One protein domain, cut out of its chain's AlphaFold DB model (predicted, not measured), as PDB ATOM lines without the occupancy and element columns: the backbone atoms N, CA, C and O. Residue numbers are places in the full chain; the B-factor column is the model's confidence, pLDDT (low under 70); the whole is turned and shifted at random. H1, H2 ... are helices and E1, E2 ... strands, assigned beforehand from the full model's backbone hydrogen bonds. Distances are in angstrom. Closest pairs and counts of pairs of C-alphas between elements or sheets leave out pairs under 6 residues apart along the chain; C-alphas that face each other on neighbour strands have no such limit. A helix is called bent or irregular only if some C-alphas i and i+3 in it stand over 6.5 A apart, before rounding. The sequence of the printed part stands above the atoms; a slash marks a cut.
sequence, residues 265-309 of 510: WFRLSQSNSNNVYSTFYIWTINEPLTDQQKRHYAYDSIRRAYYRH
ATOM      1  N   TRP A 265     122.327 147.888  81.222       90.81
ATOM      2  CA  TRP A 265     121.050 147.815  81.942       90.81
ATOM      3  C   TRP A 265     121.203 148.038  83.457       90.81
ATOM      4  O   TRP A 265     120.351 148.704  84.043       90.81
ATOM      5  N   PHE A 266     122.267 147.534  84.101       91.94
ATOM      6  CA  PHE A 266     122.488 147.769  85.532       91.94
ATOM      7  C   PHE A 266     122.886 149.219  85.795       91.94
ATOM      8  O   PHE A 266     122.286 149.856  86.656       91.94
ATOM      9  N   ARG A 267     123.821 149.774  85.014       92.25
ATOM     10  CA  ARG A 267     124.248 151.182  85.126       92.25
ATOM     11  C   ARG A 267     123.093 152.162  84.900       92.25
ATOM     12  O   ARG A 267     122.983 153.167  85.603       92.25
ATOM     13  N   LEU A 268     122.208 151.866  83.950       90.56
ATOM     14  CA  LEU A 268     120.994 152.643  83.709       90.56
ATOM     15  C   LEU A 268     119.972 152.448  84.835       90.56
ATOM     16  O   LEU A 268     119.406 153.430  85.303       90.56
ATOM     17  N   SER A 269     119.773 151.225  85.338       90.25
ATOM     18  CA  SER A 269     118.924 151.003  86.518       90.25
ATOM     19  C   SER A 269     119.451 151.778  87.734       90.25
ATOM     20  O   SER A 269     118.683 152.423  88.439       90.25
ATOM     21  N   GLN A 270     120.759 151.765  87.974       91.12
ATOM     22  CA  GLN A 270     121.416 152.437  89.095       91.12
ATOM     23  C   GLN A 270     121.239 153.966  89.050       91.12
ATOM     24  O   GLN A 270     121.038 154.586  90.092       91.12
ATOM     25  N   SER A 271     121.281 154.585  87.865       86.50
ATOM     26  CA  SER A 271     121.298 156.050  87.746       86.50
ATOM     27  C   SER A 271     119.947 156.738  87.975       86.50
ATOM     28  O   SER A 271     119.938 157.908  88.357       86.50
ATOM     29  N   ASN A 272     118.808 156.070  87.743       76.19
ATOM     30  CA  ASN A 272     117.486 156.687  87.903       76.19
ATOM     31  C   ASN A 272     116.351 155.661  88.110       76.19
ATOM     32  O   ASN A 272     116.333 154.594  87.501       76.19
ATOM     33  N   SER A 273     115.344 156.018  88.914       70.81
ATOM     34  CA  SER A 273     114.074 155.282  89.025       70.81
ATOM     35  C   SER A 273     113.097 155.566  87.873       70.81
ATOM     36  O   SER A 273     112.216 154.750  87.617       70.81
ATOM     37  N   ASN A 274     113.250 156.683  87.156       76.25
ATOM     38  CA  ASN A 274     112.387 157.095  86.043       76.25
ATOM     39  C   ASN A 274     112.962 156.696  84.670       76.25
ATOM     40  O   ASN A 274     113.104 157.528  83.776       76.25
ATOM     41  N   ASN A 275     113.300 155.419  84.482       79.75
ATOM     42  CA  ASN A 275     113.654 154.873  83.168       79.75
ATOM     43  C   ASN A 275     113.127 153.440  82.976       79.75
ATOM     44  O   ASN A 275     112.656 152.805  83.920       79.75
ATOM     45  N   VAL A 276     113.203 152.927  81.744       82.12
ATOM     46  CA  VAL A 276     112.770 151.559  81.386       82.12
ATOM     47  C   VAL A 276     113.513 150.497  82.208       82.12
ATOM     48  O   VAL A 276     112.908 149.550  82.703       82.12
ATOM     49  N   TYR A 277     114.809 150.705  82.440       84.00
ATOM     50  CA  TYR A 277     115.682 149.782  83.167       84.00
ATOM     51  C   TYR A 277     115.470 149.790  84.693       84.00
ATOM     52  O   TYR A 277     116.011 148.943  85.406       84.00
ATOM     53  N   SER A 278     114.661 150.704  85.230       83.06
ATOM     54  CA  SER A 278     114.462 150.892  86.674       83.06
ATOM     55  C   SER A 278     113.909 149.650  87.380       83.06
ATOM     56  O   SER A 278     114.256 149.406  88.539       83.06
ATOM     57  N   THR A 279     113.097 148.856  86.672       83.81
ATOM     58  CA  THR A 279     112.478 147.605  87.134       83.81
ATOM     59  C   THR A 279     113.214 146.345  86.671       83.81
ATOM     60  O   THR A 279     112.744 145.246  86.963       83.81
ATOM     61  N   PHE A 280     114.342 146.475  85.956       86.31
ATOM     62  CA  PHE A 280     115.080 145.327  85.406       86.31
ATOM     63  C   PHE A 280     115.808 144.500  86.471       86.31
ATOM     64  O   PHE A 280     116.103 143.333  86.239       86.31
ATOM     65  N   TYR A 281     116.058 145.082  87.643       88.31
ATOM     66  CA  TYR A 281     116.733 144.442  88.769       88.31
ATOM     67  C   TYR A 281     115.861 144.528  90.020       88.31
ATOM     68  O   TYR A 281     114.980 145.385  90.131       88.31
ATOM     69  N   ILE A 282     116.097 143.624  90.969       88.12
ATOM     70  CA  ILE A 282     115.298 143.529  92.194       88.12
ATOM     71  C   ILE A 282     115.834 144.532  93.224       88.12
ATOM     72  O   ILE A 282     116.829 144.262  93.897       88.12
ATOM     73  N   TRP A 283     115.160 145.678  93.339       88.56
ATOM     74  CA  TRP A 283     115.479 146.763  94.274       88.56
ATOM     75  C   TRP A 283     114.543 146.771  95.495       88.56
ATOM     76  O   TRP A 283     113.338 146.562  95.360       88.56
ATOM     77  N   THR A 284     115.074 147.081  96.679       87.12
ATOM     78  CA  THR A 284     114.311 147.325  97.917       87.12
ATOM     79  C   THR A 284     114.884 148.513  98.689       87.12
ATOM     80  O   THR A 284     116.096 148.666  98.813       87.12
ATOM     81  N   ILE A 285     114.009 149.364  99.229       87.75
ATOM     82  CA  ILE A 285     114.400 150.478 100.114       87.75
ATOM     83  C   ILE A 285     114.647 149.958 101.541       87.75
ATOM     84  O   ILE A 285     115.516 150.459 102.248       87.75
ATOM     85  N   ASN A 286     113.907 148.923 101.949       87.50
ATOM     86  CA  ASN A 286     113.997 148.337 103.284       87.50
ATOM     87  C   ASN A 286     115.327 147.595 103.463       87.50
ATOM     88  O   ASN A 286     115.683 146.771 102.616       87.50
ATOM     89  N   GLU A 287     116.015 147.838 104.582       87.38
ATOM     90  CA  GLU A 287     117.220 147.091 104.945       87.38
ATOM     91  C   GLU A 287     116.887 145.599 105.176       87.38
ATOM     92  O   GLU A 287     115.876 145.283 105.813       87.38
ATOM     93  N   PRO A 288     117.718 144.659 104.688       85.94
ATOM     94  CA  PRO A 288     117.598 143.238 105.016       85.94
ATOM     95  C   PRO A 288     117.652 142.980 106.534       85.94
ATOM     96  O   PRO A 288     118.688 143.149 107.174       85.94
ATOM     97  N   LEU A 289     116.538 142.493 107.092       84.00
ATOM     98  CA  LEU A 289     116.328 142.291 108.535       84.00
ATOM     99  C   LEU A 289     117.186 141.175 109.155       84.00
ATOM    100  O   LEU A 289     117.372 141.141 110.367       84.00
ATOM    101  N   THR A 290     117.677 140.236 108.345       87.12
ATOM    102  CA  THR A 290     118.452 139.074 108.807       87.12
ATOM    103  C   THR A 290     119.831 139.012 108.153       87.12
ATOM    104  O   THR A 290     119.986 139.329 106.972       87.12
ATOM    105  N   ASP A 291     120.824 138.480 108.870       82.69
ATOM    106  CA  ASP A 291     122.185 138.257 108.344       82.69
ATOM    107  C   ASP A 291     122.206 137.371 107.091       82.69
ATOM    108  O   ASP A 291     123.124 137.426 106.274       82.69
ATOM    109  N   GLN A 292     121.183 136.532 106.923       81.19
ATOM    110  CA  GLN A 292     121.010 135.717 105.730       81.19
ATOM    111  C   GLN A 292     120.526 136.523 104.524       81.19
ATOM    112  O   GLN A 292     121.006 136.288 103.415       81.19
ATOM    113  N   GLN A 293     119.630 137.491 104.717       80.75
ATOM    114  CA  GLN A 293     119.262 138.433 103.661       80.75
ATOM    115  C   GLN A 293     120.442 139.359 103.323       80.75
ATOM    116  O   GLN A 293     120.708 139.568 102.143       80.75
ATOM    117  N   LYS A 294     121.234 139.796 104.315       83.88
ATOM    118  CA  LYS A 294     122.456 140.607 104.113       83.88
ATOM    119  C   LYS A 294     123.511 139.954 103.201       83.88
ATOM    120  O   LYS A 294     124.303 140.662 102.598       83.88
ATOM    121  N   ARG A 295     123.501 138.623 103.021       85.94
ATOM    122  CA  ARG A 295     124.381 137.908 102.061       85.94
ATOM    123  C   ARG A 295     123.904 137.927 100.597       85.94
ATOM    124  O   ARG A 295     124.623 137.441  99.723       85.94
ATOM    125  N   HIS A 296     122.700 138.436 100.343       85.56
ATOM    126  CA  HIS A 296     122.050 138.470  99.025       85.56
ATOM    127  C   HIS A 296     121.609 139.877  98.600       85.56
ATOM    128  O   HIS A 296     121.066 140.026  97.505       85.56
ATOM    129  N   TYR A 297     121.780 140.876  99.468       90.88
ATOM    130  CA  TYR A 297     121.413 142.266  99.232       90.88
ATOM    131  C   TYR A 297     122.592 143.180  99.557       90.88
ATOM    132  O   TYR A 297     123.084 143.173 100.686       90.88
ATOM    133  N   ALA A 298     122.982 144.008  98.593       92.25
ATOM    134  CA  ALA A 298     124.026 145.013  98.738       92.25
ATOM    135  C   ALA A 298     123.408 146.407  98.630       92.25
ATOM    136  O   ALA A 298     122.486 146.616  97.841       92.25
ATOM    137  N   TYR A 299     123.894 147.349  99.437       92.69
ATOM    138  CA  TYR A 299     123.456 148.742  99.374       92.69
ATOM    139  C   TYR A 299     124.138 149.465  98.215       92.69
ATOM    140  O   TYR A 299     125.360 149.402  98.082       92.69
ATOM    141  N   ASP A 300     123.361 150.189  97.415       93.00
ATOM    142  CA  ASP A 300     123.871 151.095  96.397       93.00
ATOM    143  C   ASP A 300     123.724 152.555  96.840       93.00
ATOM    144  O   ASP A 300     122.626 153.017  97.163       93.00
ATOM    145  N   SER A 301     124.831 153.300  96.839       90.88
ATOM    146  CA  SER A 301     124.868 154.697  97.287       90.88
ATOM    147  C   SER A 301     124.323 155.693  96.259       90.88
ATOM    148  O   SER A 301     123.888 156.778  96.651       90.88
ATOM    149  N   ILE A 302     124.312 155.337  94.969       90.69
ATOM    150  CA  ILE A 302     123.830 156.193  93.877       90.69
ATOM    151  C   ILE A 302     122.299 156.177  93.865       90.69
ATOM    152  O   ILE A 302     121.668 157.230  93.966       90.69
ATOM    153  N   ARG A 303     121.693 154.984  93.845       88.62
ATOM    154  CA  ARG A 303     120.238 154.787  93.891       88.62
ATOM    155  C   ARG A 303     119.648 154.871  95.304       88.62
ATOM    156  O   ARG A 303     118.430 154.969  95.446       88.62
ATOM    157  N   ARG A 304     120.492 154.849  96.343       90.81
ATOM    158  CA  ARG A 304     120.121 154.869  97.774       90.81
ATOM    159  C   ARG A 304     119.167 153.735  98.169       90.81
ATOM    160  O   ARG A 304     118.268 153.922  98.987       90.81
ATOM    161  N   ALA A 305     119.362 152.561  97.580       90.44
ATOM    162  CA  ALA A 305     118.524 151.383  97.773       90.44
ATOM    163  C   ALA A 305     119.378 150.111  97.768       90.44
ATOM    164  O   ALA A 305     120.485 150.095  97.234       90.44
ATOM    165  N   TYR A 306     118.854 149.029  98.336       91.00
ATOM    166  CA  TYR A 306     119.482 147.716  98.266       91.00
ATOM    167  C   TYR A 306     119.064 146.998  96.979       91.00
ATOM    168  O   TYR A 306     117.883 147.012  96.625       91.00
ATOM    169  N   TYR A 307     119.994 146.325  96.305       91.56
ATOM    170  CA  TYR A 307     119.700 145.441  95.172       91.56
ATOM    171  C   TYR A 307     120.045 143.992  95.500       91.56
ATOM    172  O   TYR A 307     120.964 143.716  96.276       91.56
ATOM    173  N   ARG A 308     119.306 143.055  94.899       90.00
ATOM    174  CA  ARG A 308     119.570 141.621  95.039       90.00
ATOM    175  C   ARG A 308     120.708 141.181  94.114       90.00
ATOM    176  O   ARG A 308     120.701 141.506  92.927       90.00
ATOM    177  N   HIS A 309     121.641 140.393  94.635       89.62
ATOM    178  CA  HIS A 309     122.802 139.879  93.902       89.62
ATOM    179  C   HIS A 309     123.069 138.397  94.220       89.62
ATOM    180  O   HIS A 309     122.470 137.826  95.141       89.62
TER     181      HIS A 309
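AT A GLANCE: This is residues 265 to 309 of the 510 residues of the protein "Aamy domain-containing protein" of Schistosoma margrebowiei (UniProt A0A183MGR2). Picture a short rod with a small two-stranded hairpin, E1 and E2, in its middle, the touching helices H1 and H2 at one end and the one-turn helix H3 at the other. The long link from H2 to H3 runs along the rod, and its residues 283 to 284 pair antiparallel with residues 306 to 307 of E2. The printed part has 45 residues, with named elements in the order H1, H2, H3, E1, E2; the sheet order is E1 - E2, antiparallel, and the class is mixed, helices and strands. It is compact, with a radius of gyration of the C-alphas of 10.5 A and spans of 31 by 15 by 13 A.

HOW THE PARTS SIT: Begin at the hairpin of E1, residues 297 to 300, and E2, residues 305 to 309, antiparallel at 136 degrees. Look there for N 298 and O 307, 3.1 A apart, and N 307 and O 298, 2.9 A apart, both within hydrogen-bond range. Toward one end, H1, residues 265 to 271, touches H2, residues 276 to 279; their closest C-alphas, of Ser 269 and Ser 278, are 4.5 A apart. H1 is apart from E2. H3, residues 291 to 294, touches no helix, and a tight link joins it to E1. Every O i to N i+4 pair of H1 is within hydrogen-bond range; H2 and H3 are too short for such a pair.

IN THESE COORDINATES: Find C-alpha 265 at (121.050, 147.815, 81.942); from there H1 runs 10.1 A to C-alpha 271. H2 is 7.0 A long and only just irregular, and H3 is 4.8 A. E1 spans 9.6 A, and E2 runs 12.9 A to C-alpha 309 at (122.802, 139.879, 93.902).

THE WHOLE: The C-alphas of Val 276 and Asp 291, the two farthest apart, are 31.5 A apart. The printed part has no cut, and the link from H2 to H3, 11 residues, is long. The mean pLDDT of the printed part is 86.9, and no printed residue is under 70.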